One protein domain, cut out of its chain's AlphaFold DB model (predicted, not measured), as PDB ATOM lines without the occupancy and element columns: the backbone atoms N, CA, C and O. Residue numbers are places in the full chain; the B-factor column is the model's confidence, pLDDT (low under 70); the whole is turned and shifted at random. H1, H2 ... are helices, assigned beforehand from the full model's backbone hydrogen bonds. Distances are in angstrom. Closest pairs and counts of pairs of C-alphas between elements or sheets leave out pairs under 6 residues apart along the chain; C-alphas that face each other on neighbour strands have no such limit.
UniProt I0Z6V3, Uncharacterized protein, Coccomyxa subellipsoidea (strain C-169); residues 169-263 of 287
ATOM      1  N   GLN A 169     -15.629  18.386  70.729       90.31
ATOM      2  CA  GLN A 169     -15.684  17.534  69.540       90.31
ATOM      3  C   GLN A 169     -16.371  18.230  68.360       90.31
ATOM      4  O   GLN A 169     -17.185  17.628  67.656       90.31
ATOM      5  N   MET A 170     -16.084  19.517  68.175       89.38
ATOM      6  CA  MET A 170     -16.441  20.243  66.967       89.38
ATOM      7  C   MET A 170     -15.314  20.080  65.960       89.38
ATOM      8  O   MET A 170     -14.158  20.381  66.252       89.38
ATOM      9  N   GLY A 171     -15.642  19.580  64.775       85.81
ATOM     10  CA  GLY A 171     -14.641  19.329  63.748       85.81
ATOM     11  C   GLY A 171     -14.645  20.368  62.630       85.81
ATOM     12  O   GLY A 171     -15.607  21.127  62.475       85.81
ATOM     13  N   PRO A 172     -13.578  20.387  61.810       86.12
ATOM     14  CA  PRO A 172     -13.541  21.203  60.605       86.12
ATOM     15  C   PRO A 172     -14.570  20.716  59.565       86.12
ATOM     16  O   PRO A 172     -15.065  19.581  59.659       86.12
ATOM     17  N   PRO A 173     -14.871  21.533  58.539       83.38
ATOM     18  CA  PRO A 173     -15.666  21.112  57.388       83.38
ATOM     19  C   PRO A 173     -15.188  19.771  56.810       83.38
ATOM     20  O   PRO A 173     -13.995  19.553  56.614       83.38
ATOM     21  N   GLY A 174     -16.125  18.849  56.571       82.62
ATOM     22  CA  GLY A 174     -15.838  17.501  56.057       82.62
ATOM     23  C   GLY A 174     -15.383  16.467  57.098       82.62
ATOM     24  O   GLY A 174     -15.228  15.297  56.756       82.62
ATOM     25  N   SER A 175     -15.200  16.853  58.364       84.69
ATOM     26  CA  SER A 175     -14.875  15.910  59.443       84.69
ATOM     27  C   SER A 175     -16.058  14.985  59.800       84.69
ATOM     28  O   SER A 175     -17.215  15.321  59.518       84.69
ATOM     29  N   PRO A 176     -15.802  13.833  60.460       84.81
ATOM     30  CA  PRO A 176     -16.864  12.972  60.998       84.81
ATOM     31  C   PRO A 176     -17.603  13.601  62.191       84.81
ATOM     32  O   PRO A 176     -18.598  13.055  62.661       84.81
ATOM     33  N   TRP A 177     -17.118  14.738  62.685       88.31
ATOM     34  CA  TRP A 177     -17.698  15.466  63.799       88.31
ATOM     35  C   TRP A 177     -18.650  16.556  63.312       88.31
ATOM     36  O   TRP A 177     -18.582  17.008  62.161       88.31
ATOM     37  N   ILE A 178     -19.547  16.973  64.203       90.69
ATOM     38  CA  ILE A 178     -20.445  18.100  63.952       90.69
ATOM     39  C   ILE A 178     -19.605  19.364  63.755       90.69
ATOM     40  O   ILE A 178     -18.692  19.641  64.538       90.69
ATOM     41  N   THR A 179     -19.909  20.129  62.711       92.06
ATOM     42  CA  THR A 179     -19.226  21.396  62.423       92.06
ATOM     43  C   THR A 179     -20.018  22.591  62.955       92.06
ATOM     44  O   THR A 179     -21.219  22.511  63.212       92.06
ATOM     45  N   ALA A 180     -19.347  23.733  63.117       91.88
ATOM     46  CA  ALA A 180     -20.016  24.974  63.507       91.88
ATOM     47  C   ALA A 180     -21.025  25.457  62.449       91.88
ATOM     48  O   ALA A 180     -22.097  25.926  62.825       91.88
ATOM     49  N   ASP A 181     -20.721  25.281  61.156       92.75
ATOM     50  CA  ASP A 181     -21.643  25.598  60.054       92.75
ATOM     51  C   ASP A 181     -22.930  24.769  60.149       92.75
ATOM     52  O   ASP A 181     -24.019  25.321  60.104       92.75
ATOM     53  N   GLU A 182     -22.819  23.461  60.395       94.31
ATOM     54  CA  GLU A 182     -23.977  22.564  60.530       94.31
ATOM     55  C   GLU A 182     -24.895  22.958  61.699       94.31
ATOM     56  O   GLU A 182     -26.127  22.921  61.599       94.31
ATOM     57  N   VAL A 183     -24.295  23.363  62.823       94.81
ATOM     58  CA  VAL A 183     -25.033  23.906  63.971       94.81
ATOM     59  C   VAL A 183     -25.665  25.250  63.610       94.81
ATOM     60  O   VAL A 183     -26.829  25.481  63.937       94.81
ATOM     61  N   ASN A 184     -24.934  26.137  62.929       95.06
ATOM     62  CA  ASN A 184     -25.438  27.446  62.524       95.06
ATOM     63  C   ASN A 184     -26.614  27.339  61.541       95.06
ATOM     64  O   ASN A 184     -27.617  28.020  61.738       95.06
ATOM     65  N   ASP A 185     -26.538  26.456  60.549       95.38
ATOM     66  CA  ASP A 185     -27.616  26.205  59.585       95.38
ATOM     67  C   ASP A 185     -28.875  25.688  60.292       95.38
ATOM     68  O   ASP A 185     -30.003  26.092  59.988       95.38
ATOM     69  N   SER A 186     -28.691  24.852  61.315       96.00
ATOM     70  CA  SER A 186     -29.787  24.375  62.163       96.00
ATOM     71  C   SER A 186     -30.382  25.498  63.021       96.00
ATOM     72  O   SER A 186     -31.600  25.563  63.188       96.00
ATOM     73  N   ILE A 187     -29.559  26.422  63.530       95.38
ATOM     74  CA  ILE A 187     -30.029  27.627  64.230       95.38
ATOM     75  C   ILE A 187     -30.848  28.508  63.280       95.38
ATOM     76  O   ILE A 187     -31.947  28.911  63.646       95.38
ATOM     77  N   GLU A 188     -30.362  28.782  62.067       95.44
ATOM     78  CA  GLU A 188     -31.081  29.582  61.060       95.44
ATOM     79  C   GLU A 188     -32.401  28.930  60.632       95.44
ATOM     80  O   GLU A 188     -33.433  29.595  60.494       95.44
ATOM     81  N   THR A 189     -32.410  27.603  60.506       95.44
ATOM     82  CA  THR A 189     -33.631  26.834  60.247       95.44
ATOM     83  C   THR A 189     -34.655  27.048  61.360       95.44
ATOM     84  O   THR A 189     -35.824  27.309  61.089       95.44
ATOM     85  N   VAL A 190     -34.240  26.999  62.627       94.81
ATOM     86  CA  VAL A 190     -35.151  27.241  63.753       94.81
ATOM     87  C   VAL A 190     -35.584  28.706  63.820       94.81
ATOM     88  O   VAL A 190     -36.769  28.958  64.020       94.81
ATOM     89  N   LEU A 191     -34.686  29.673  63.608       93.06
ATOM     90  CA  LEU A 191     -35.030  31.102  63.612       93.06
ATOM     91  C   LEU A 191     -36.044  31.466  62.515       93.06
ATOM     92  O   LEU A 191     -36.921  32.292  62.747       93.06
ATOM     93  N   SER A 192     -35.947  30.832  61.343       92.25
ATOM     94  CA  SER A 192     -36.857  31.066  60.212       92.25
ATOM     95  C   SER A 192     -38.205  30.349  60.331       92.25
ATOM     96  O   SER A 192     -39.189  30.808  59.751       92.25
ATOM     97  N   THR A 193     -38.277  29.241  61.076       90.88
ATOM     98  CA  THR A 193     -39.494  28.413  61.183       90.88
ATOM     99  C   THR A 193     -40.239  28.578  62.504       90.88
ATOM    100  O   THR A 193     -41.437  28.298  62.569       90.88
ATOM    101  N   SER A 194     -39.560  29.016  63.564       88.19
ATOM    102  CA  SER A 194     -40.130  29.058  64.907       88.19
ATOM    103  C   SER A 194     -40.675  30.432  65.266       88.19
ATOM    104  O   SER A 194     -40.084  31.475  64.994       88.19
ATOM    105  N   VAL A 195     -41.801  30.406  65.969       81.62
ATOM    106  CA  VAL A 195     -42.362  31.575  66.635       81.62
ATOM    107  C   VAL A 195     -41.798  31.615  68.054       81.62
ATOM    108  O   VAL A 195     -41.797  30.609  68.767       81.62
ATOM    109  N   GLY A 196     -41.276  32.770  68.454       75.31
ATOM    110  CA  GLY A 196     -40.800  33.018  69.804       75.31
ATOM    111  C   GLY A 196     -41.925  32.920  70.845       75.31
ATOM    112  O   GLY A 196     -43.109  32.930  70.503       75.31
ATOM    113  N   PRO A 197     -41.576  32.876  72.141       68.81
ATOM    114  CA  PRO A 197     -42.545  32.712  73.230       68.81
ATOM    115  C   PRO A 197     -43.610  33.819  73.290       68.81
ATOM    116  O   PRO A 197     -44.707  33.585  73.787       68.81
ATOM    117  N   ASP A 198     -43.310  34.995  72.738       78.50
ATOM    118  CA  ASP A 198     -44.209  36.153  72.713       78.50
ATOM    119  C   ASP A 198     -45.090  36.208  71.445       78.50
ATOM    120  O   ASP A 198     -45.741  37.217  71.188       78.50
ATOM    121  N   GLY A 199     -45.068  35.172  70.597       78.69
ATOM    122  CA  GLY A 199     -45.775  35.168  69.309       78.69
ATOM    123  C   GLY A 199     -45.060  35.931  68.181       78.69
ATOM    124  O   GLY A 199     -45.539  35.942  67.049       78.69
ATOM    125  N   GLY A 200     -43.920  36.568  68.474       81.56
ATOM    126  CA  GLY A 200     -43.051  37.226  67.492       81.56
ATOM    127  C   GLY A 200     -42.046  36.271  66.835       81.56
ATOM    128  O   GLY A 200     -41.987  35.100  67.206       81.56
ATOM    129  N   PRO A 201     -41.223  36.738  65.878       84.25
ATOM    130  CA  PRO A 201     -40.156  35.919  65.300       84.25
ATOM    131  C   PRO A 201     -39.183  35.446  66.389       84.25
ATOM    132  O   PRO A 201     -38.896  36.184  67.337       84.25
ATOM    133  N   ALA A 202     -38.693  34.209  66.276       86.94
ATOM    134  CA  ALA A 202     -37.672  33.707  67.185       86.94
ATOM    135  C   ALA A 202     -36.388  34.546  67.068       86.94
ATOM    136  O   ALA A 202     -35.966  34.938  65.982       86.94
ATOM    137  N   THR A 203     -35.760  34.815  68.207       89.50
ATOM    138  CA  THR A 203     -34.487  35.533  68.305       89.50
ATOM    139  C   THR A 203     -33.450  34.643  68.983       89.50
ATOM    140  O   THR A 203     -33.799  33.703  69.701       89.50
ATOM    141  N   LEU A 204     -32.160  34.921  68.772       89.25
ATOM    142  CA  LEU A 204     -31.066  34.108  69.326       89.25
ATOM    143  C   LEU A 204     -31.086  34.008  70.858       89.25
ATOM    144  O   LEU A 204     -30.635  33.010  71.407       89.25
ATOM    145  N   ASP A 205     -31.592  35.020  71.559       87.12
ATOM    146  CA  ASP A 205     -31.743  35.029  73.020       87.12
ATOM    147  C   ASP A 205     -32.953  34.216  73.514       87.12
ATOM    148  O   ASP A 205     -33.020  33.864  74.692       87.12
ATOM    149  N   LYS A 206     -33.897  33.893  72.621       84.56
ATOM    150  CA  LYS A 206     -35.163  33.213  72.944       84.56
ATOM    151  C   LYS A 206     -35.300  31.829  72.314       84.56
ATOM    152  O   LYS A 206     -36.320  31.173  72.511       84.56
ATOM    153  N   ILE A 207     -34.305  31.386  71.550       87.62
ATOM    154  CA  ILE A 207     -34.330  30.089  70.880       87.62
ATOM    155  C   ILE A 207     -34.169  28.944  71.888       87.62
ATOM    156  O   ILE A 207     -33.274  28.947  72.739       87.62
ATOM    157  N   TYR A 208     -35.021  27.925  71.790       89.44
ATOM    158  CA  TYR A 208     -34.886  26.743  72.632       89.44
ATOM    159  C   TYR A 208     -33.805  25.821  72.066       89.44
ATOM    160  O   TYR A 208     -33.929  25.315  70.953       89.44
ATOM    161  N   LEU A 209     -32.780  25.507  72.866       91.81
ATOM    162  CA  LEU A 209     -31.691  24.611  72.442       91.81
ATOM    163  C   LEU A 209     -32.198  23.241  71.960       91.81
ATOM    164  O   LEU A 209     -31.596  22.623  71.088       91.81
ATOM    165  N   ARG A 210     -33.319  22.769  72.522       91.75
ATOM    166  CA  ARG A 210     -33.976  21.529  72.097       91.75
ATOM    167  C   ARG A 210     -34.444  21.595  70.640       91.75
ATOM    168  O   ARG A 210     -34.242  20.625  69.924       91.75
ATOM    169  N   GLN A 211     -35.011  22.722  70.206       92.75
ATOM    170  CA  GLN A 211     -35.456  22.905  68.822       92.75
ATOM    171  C   GLN A 211     -34.267  22.876  67.861       92.75
ATOM    172  O   GLN A 211     -34.338  22.231  66.824       92.75
ATOM    173  N   VAL A 212     -33.147  23.508  68.236       94.06
ATOM    174  CA  VAL A 212     -31.913  23.460  67.433       94.06
ATOM    175  C   VAL A 212     -31.399  22.030  67.318       94.06
ATOM    176  O   VAL A 212     -31.100  21.579  66.220       94.06
ATOM    177  N   ARG A 213     -31.366  21.282  68.426       93.75
ATOM    178  CA  ARG A 213     -30.977  19.866  68.415       93.75
ATOM    179  C   ARG A 213     -31.895  19.018  67.526       93.75
ATOM    180  O   ARG A 213     -31.419  18.133  66.825       93.75
ATOM    181  N   GLU A 214     -33.203  19.255  67.564       92.00
ATOM    182  CA  GLU A 214     -34.169  18.552  66.708       92.00
ATOM    183  C   GLU A 214     -33.973  18.910  65.224       92.00
ATOM    184  O   GLU A 214     -33.993  18.015  64.379       92.00
ATOM    185  N   ALA A 215     -33.685  20.176  64.907       94.00
ATOM    186  CA  ALA A 215     -33.333  20.603  63.554       94.00
ATOM    187  C   ALA A 215     -32.018  19.966  63.064       94.00
ATOM    188  O   ALA A 215     -31.962  19.491  61.932       94.00
ATOM    189  N   MET A 216     -31.003  19.861  63.929       93.75
ATOM    190  CA  MET A 216     -29.741  19.176  63.615       93.75
ATOM    191  C   MET A 216     -29.950  17.695  63.288       93.75
ATOM    192  O   MET A 216     -29.363  17.193  62.332       93.75
ATOM    193  N   MET A 217     -30.830  17.001  64.016       90.81
ATOM    194  CA  MET A 217     -31.186  15.608  63.715       90.81
ATOM    195  C   MET A 217     -31.847  15.447  62.340       90.81
ATOM    196  O   MET A 217     -31.695  14.402  61.711       90.81
ATOM    197  N   GLY A 218     -32.568  16.471  61.871       91.06
ATOM    198  CA  GLY A 218     -33.132  16.529  60.521       91.06
ATOM    199  C   GLY A 218     -32.150  17.004  59.444       91.06
ATOM    200  O   GLY A 218     -32.462  16.902  58.257       91.06
ATOM    201  N   HIS A 219     -30.974  17.516  59.823       91.25
ATOM    202  CA  HIS A 219     -29.984  18.035  58.884       91.25
ATOM    203  C   HIS A 219     -29.282  16.885  58.135       91.25
ATOM    204  O   HIS A 219     -28.754  15.980  58.793       91.25
ATOM    205  N   PRO A 220     -29.182  16.916  56.789       91.19
ATOM    206  CA  PRO A 220     -28.651  15.799  55.998       91.19
ATOM    207  C   PRO A 220     -27.238  15.359  56.393       91.19
ATOM    208  O   PRO A 220     -26.934  14.167  56.370       91.19
ATOM    209  N   SER A 221     -26.377  16.309  56.764       90.88
ATOM    210  CA  SER A 221     -24.999  16.018  57.169       90.88
ATOM    211  C   SER A 221     -24.808  15.934  58.685       90.88
ATOM    212  O   SER A 221     -23.959  15.168  59.137       90.88
ATOM    213  N   ALA A 222     -25.597  16.669  59.481       89.62
ATOM    214  CA  ALA A 222     -25.383  16.770  60.927       89.62
ATOM    215  C   ALA A 222     -26.082  15.637  61.683       89.62
ATOM    216  O   ALA A 222     -25.533  15.127  62.656       89.62
ATOM    217  N   GLY A 223     -27.248  15.187  61.206       89.19
ATOM    218  CA  GLY A 223     -28.038  14.139  61.848       89.19
ATOM    219  C   GLY A 223     -27.265  12.829  62.051       89.19
ATOM    220  O   GLY A 223     -27.180  12.357  63.187       89.19
ATOM    221  N   PRO A 224     -26.623  12.253  61.010       90.38
ATOM    222  CA  PRO A 224     -25.817  11.039  61.163       90.38
ATOM    223  C   PRO A 224     -24.636  11.205  62.131       90.38
ATOM    224  O   PRO A 224     -24.328  10.293  62.905       90.38
ATOM    225  N   LYS A 225     -23.989  12.377  62.124       89.81
ATOM    226  CA  LYS A 225     -22.852  12.694  63.002       89.81
ATOM    227  C   LYS A 225     -23.286  12.832  64.455       89.81
ATOM    228  O   LYS A 225     -22.659  12.258  65.339       89.81
ATOM    229  N   GLN A 226     -24.396  13.530  64.692       85.94
ATOM    230  CA  GLN A 226     -24.992  13.677  66.012       85.94
ATOM    231  C   GLN A 226     -25.427  12.332  66.580       85.94
ATOM    232  O   GLN A 226     -25.078  12.017  67.713       85.94
ATOM    233  N   ALA A 227     -26.121  11.508  65.792       84.88
ATOM    234  CA  ALA A 227     -26.520  10.174  66.225       84.88
ATOM    235  C   ALA A 227     -25.301   9.318  66.612       84.88
ATOM    236  O   ALA A 227     -25.327   8.635  67.633       84.88
ATOM    237  N   SER A 228     -24.215   9.405  65.838       84.88
ATOM    238  CA  SER A 228     -22.962   8.696  66.124       84.88
ATOM    239  C   SER A 228     -22.277   9.221  67.395       84.88
ATOM    240  O   SER A 228     -21.868   8.430  68.243       84.88
ATOM    241  N   GLN A 229     -22.195  10.543  67.580       82.25
ATOM    242  CA  GLN A 229     -21.642  11.156  68.795       82.25
ATOM    243  C   GLN A 229     -22.452  10.786  70.044       82.25
ATOM    244  O   GLN A 229     -21.873  10.421  71.063       82.25
ATOM    245  N   GLU A 230     -23.785  10.819  69.972       81.69
ATOM    246  CA  GLU A 230     -24.662  10.457  71.092       81.69
ATOM    247  C   GLU A 230     -24.573   8.961  71.455       81.69
ATOM    248  O   GLU A 230     -24.778   8.599  72.614       81.69
ATOM    249  N   GLN A 231     -24.240   8.092  70.494       78.81
ATOM    250  CA  GLN A 231     -23.986   6.667  70.743       78.81
ATOM    251  C   GLN A 231     -22.621   6.411  71.399       78.81
ATOM    252  O   GLN A 231     -22.514   5.520  72.242       78.81
ATOM    253  N   LEU A 232     -21.593   7.178  71.021       70.69
ATOM    254  CA  LEU A 232     -20.224   7.044  71.535       70.69
ATOM    255  C   LEU A 232     -20.004   7.756  72.877       70.69
ATOM    256  O   LEU A 232     -19.085   7.405  73.618       70.69
ATOM    257  N   ALA A 233     -20.827   8.751  73.205       65.00
ATOM    258  CA  ALA A 233     -20.713   9.500  74.447       65.00
ATOM    259  C   ALA A 233     -21.075   8.619  75.658       65.00
ATOM    260  O   ALA A 233     -22.245   8.395  75.975       65.00
ATOM    261  N   VAL A 234     -20.043   8.150  76.368       54.16
ATOM    262  CA  VAL A 234     -20.168   7.466  77.668       54.16
ATOM    263  C   VAL A 234     -20.879   8.374  78.686       54.16
ATOM    264  O   VAL A 234     -21.688   7.905  79.485       54.16
ATOM    265  N   GLU A 235     -20.664   9.689  78.589       57.31
ATOM    266  CA  GLU A 235     -21.424  10.718  79.299       57.31
ATOM    267  C   GLU A 235     -22.512  11.295  78.379       57.31
ATOM    268  O   GLU A 235     -22.315  12.269  77.658       57.31
ATOM    269  N   LYS A 236     -23.688  10.656  78.391       53.09
ATOM    270  CA  LYS A 236     -24.822  10.915  77.479       53.09
ATOM    271  C   LYS A 236     -25.451  12.313  77.552       53.09
ATOM    272  O   LYS A 236     -26.397  12.592  76.819       53.09
ATOM    273  N   GLU A 237     -24.986  13.204  78.421       54.78
ATOM    274  CA  GLU A 237     -25.686  14.458  78.690       54.78
ATOM    275  C   GLU A 237     -24.858  15.687  78.326       54.78
ATOM    276  O   GLU A 237     -24.064  16.199  79.110       54.78
ATOM    277  N   GLY A 238     -25.157  16.247  77.154       74.00
ATOM    278  CA  GLY A 238     -24.974  17.680  76.941       74.00
ATOM    279  C   GLY A 238     -23.937  18.099  75.913       74.00
ATOM    280  O   GLY A 238     -23.882  19.293  75.651       74.00
ATOM    281  N   LEU A 239     -23.180  17.187  75.292       83.81
ATOM    282  CA  LEU A 239     -22.170  17.561  74.291       83.81
ATOM    283  C   LEU A 239     -22.780  18.402  73.159       83.81
ATOM    284  O   LEU A 239     -22.385  19.550  72.968       83.81
ATOM    285  N   THR A 240     -23.830  17.897  72.507       87.88
ATOM    286  CA  THR A 240     -24.550  18.629  71.453       87.88
ATOM    287  C   THR A 240     -25.133  19.944  71.957       87.88
ATOM    288  O   THR A 240     -25.069  20.966  71.282       87.88
ATOM    289  N   TYR A 241     -25.653  19.967  73.186       92.00
ATOM    290  CA  TYR A 241     -26.163  21.203  73.777       92.00
ATOM    291  C   TYR A 241     -25.058  22.237  74.019       92.00
ATOM    292  O   TYR A 241     -25.308  23.430  73.861       92.00
ATOM    293  N   ASN A 242     -23.853  21.805  74.386       91.88
ATOM    294  CA  ASN A 242     -22.703  22.678  74.588       91.88
ATOM    295  C   ASN A 242     -22.158  23.195  73.250       91.88
ATOM    296  O   ASN A 242     -21.856  24.379  73.154       91.88
ATOM    297  N   GLN A 243     -22.129  22.362  72.206       93.31
ATOM    298  CA  GLN A 243     -21.805  22.787  70.837       93.31
ATOM    299  C   GLN A 243     -22.793  23.860  70.345       93.31
ATOM    300  O   GLN A 243     -22.380  24.920  69.879       93.31
ATOM    301  N   ILE A 244     -24.103  23.643  70.532       94.75
ATOM    302  CA  ILE A 244     -25.139  24.635  70.193       94.75
ATOM    303  C   ILE A 244     -24.930  25.936  70.978       94.75
ATOM    304  O   ILE A 244     -24.964  27.021  70.398       94.75
ATOM    305  N   ARG A 245     -24.699  25.848  72.295       94.50
ATOM    306  CA  ARG A 245     -24.444  27.021  73.148       94.50
ATOM    307  C   ARG A 245     -23.222  27.805  72.693       94.50
ATOM    308  O   ARG A 245     -23.294  29.029  72.650       94.50
ATOM    309  N   LEU A 246     -22.141  27.113  72.337       94.62
ATOM    310  CA  LEU A 246     -20.927  27.741  71.836       94.62
ATOM    311  C   LEU A 246     -21.222  28.565  70.577       94.62
ATOM    312  O   LEU A 246     -20.903  29.750  70.533       94.62
ATOM    313  N   VAL A 247     -21.903  27.979  69.589       94.94
ATOM    314  CA  VAL A 247     -22.227  28.682  68.337       94.94
ATOM    315  C   VAL A 247     -23.172  29.863  68.576       94.94
ATOM    316  O   VAL A 247     -22.952  30.939  68.019       94.94
ATOM    317  N   ILE A 248     -24.173  29.720  69.452       94.50
ATOM    318  CA  ILE A 248     -25.046  30.841  69.842       94.50
ATOM    319  C   ILE A 248     -24.230  31.969  70.489       94.50
ATOM    320  O   ILE A 248     -24.410  33.127  70.113       94.50
ATOM    321  N   ALA A 249     -23.326  31.649  71.419       93.19
ATOM    322  CA  ALA A 249     -22.508  32.640  72.116       93.19
ATOM    323  C   ALA A 249     -21.586  33.408  71.156       93.19
ATOM    324  O   ALA A 249     -21.490  34.632  71.251       93.19
ATOM    325  N   LEU A 250     -20.957  32.719  70.199       92.50
ATOM    326  CA  LEU A 250     -20.128  33.353  69.167       92.50
ATOM    327  C   LEU A 250     -20.958  34.271  68.264       92.50
ATOM    328  O   LEU A 250     -20.574  35.413  68.007       92.50
ATOM    329  N   LYS A 251     -22.137  33.806  67.840       92.38
ATOM    330  CA  LYS A 251     -23.042  34.560  66.968       92.38
ATOM    331  C   LYS A 251     -23.596  35.814  67.638       92.38
ATOM    332  O   LYS A 251     -23.637  36.868  67.013       92.38
ATOM    333  N   GLN A 252     -23.963  35.727  68.916       91.88
ATOM    334  CA  GLN A 252     -24.396  36.881  69.713       91.88
ATOM    335  C   GLN A 252     -23.300  37.948  69.848       91.88
ATOM    336  O   GLN A 252     -23.614  39.128  69.976       91.88
ATOM    337  N   GLN A 253     -22.028  37.548  69.794       89.88
ATOM    338  CA  GLN A 253     -20.877  38.450  69.865       89.88
ATOM    339  C   GLN A 253     -20.379  38.922  68.490       89.88
ATOM    340  O   GLN A 253     -19.438  39.710  68.426       89.88
ATOM    341  N   GLY A 254     -20.986  38.457  67.392       91.00
ATOM    342  CA  GLY A 254     -20.543  38.778  66.033       91.00
ATOM    343  C   GLY A 254     -19.173  38.193  65.678       91.00
ATOM    344  O   GLY A 254     -18.480  38.743  64.825       91.00
ATOM    345  N   ILE A 255     -18.762  37.107  66.340       87.50
ATOM    346  CA  ILE A 255     -17.452  36.480  66.147       87.50
ATOM    347  C   ILE A 255     -17.574  35.417  65.044       87.50
ATOM    348  O   ILE A 255     -18.334  34.457  65.214       87.50
ATOM    349  N   PRO A 256     -16.850  35.549  63.916       82.44
ATOM    350  CA  PRO A 256     -16.898  34.565  62.840       82.44
ATOM    351  C   PRO A 256     -16.202  33.262  63.265       82.44
ATOM    352  O   PRO A 256     -15.041  33.255  63.680       82.44
ATOM    353  N   TRP A 257     -16.900  32.131  63.154       76.19
ATOM    354  CA  TRP A 257     -16.368  30.830  63.587       76.19
ATOM    355  C   TRP A 257     -15.426  30.180  62.557       76.19
ATOM    356  O   TRP A 257     -14.485  29.494  62.958       76.19
ATOM    357  N   ASN A 258     -15.633  30.421  61.255       70.62
ATOM    358  CA  ASN A 258     -14.867  29.773  60.179       70.62
ATOM    359  C   ASN A 258     -13.392  30.186  60.143       70.62
ATOM    360  O   ASN A 258     -12.534  29.334  59.926       70.62
ATOM    361  N   ASP A 259     -13.073  31.440  60.457       64.81
ATOM    362  CA  ASP A 259     -11.676  31.891  60.499       64.81
ATOM    363  C   ASP A 259     -10.966  31.482  61.797       64.81
ATOM    364  O   ASP A 259      -9.745  31.334  61.820       64.81
ATOM    365  N   THR A 260     -11.725  31.257  62.875       64.69
ATOM    366  CA  THR A 260     -11.159  31.086  64.221       64.69
ATOM    367  C   THR A 260     -10.906  29.619  64.582       64.69
ATOM    368  O   THR A 260      -9.924  29.320  65.252       64.69
ATOM    369  N   ILE A 261     -11.752  28.683  64.131       65.69
ATOM    370  CA  ILE A 261     -11.637  27.250  64.480       65.69
ATOM    371  C   ILE A 261     -10.761  26.483  63.473       65.69
ATOM    372  O   ILE A 261     -10.025  25.574  63.848       65.69
ATOM    373  N   VAL A 262     -10.796  26.860  62.190       56.84
ATOM    374  CA  VAL A 262     -10.123  26.120  61.105       56.84
ATOM    375  C   VAL A 262      -8.597  26.269  61.145       56.84
ATOM    376  O   VAL A 262      -7.881  25.384  60.680       56.84
ATOM    377  N   GLN A 263      -8.073  27.348  61.731       53.34
ATOM    378  CA  GLN A 263      -6.636  27.637  61.698       53.34
ATOM    379  C   GLN A 263      -5.792  26.811  62.674       53.34
ATOM    380  O   GLN A 263      -4.567  26.838  62.575       53.34
TER     381      GLN A 263
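This is residues 169 to 263 of the 287 residues of an uncharacterized protein of Coccomyxa subellipsoidea (strain C-169) (UniProt I0Z6V3). H1, H2 and H4 cross one another steeply in a small core, with H3 at H2's corner, short H5 near H1's start and a long loop, residues 194 to 208, at one end. The 95 printed residues, with five named helices and no named strand, are all helix by class, compact, with radius of gyration of the C-alphas 13.2 A, spanning 38 by 29 by 23 A.

Start at H1, residues 180 to 193; it touches H2, residues 209 to 218, about perpendicular at 75 degrees, closest C-alphas Ser 186 and Ala 215, 5.4 A. H3, residues 222 to 232, touches H2 only at the corner, closest C-alphas Met 217 and Gly 223, 3.9 A. H4, residues 239 to 252, touches H1 with residues 243 to 247 alone, closest C-alphas Val 183 and Ile 244, 6.3 A. H5, residues 257 to 261, only just touches H1, with 3 pairs of C-alphas within 8 A, closest Ala 180 and Trp 257, 6.9 A. In H1 to H5 every O i to N i+4 pair is within hydrogen-bond range.

Find C-alpha 180 at (-20.016, 24.974, 63.507); H1 runs 19.9 A. H4 runs 20.0 A to C-alpha 252 at (-24.396, 36.881, 69.713).

The printed part has no cut. H1 to H2 is a long link. Residues 231 to 237 stand free. pLDDT is under 70 at residues 197, 233 to 237 and 259 to 263.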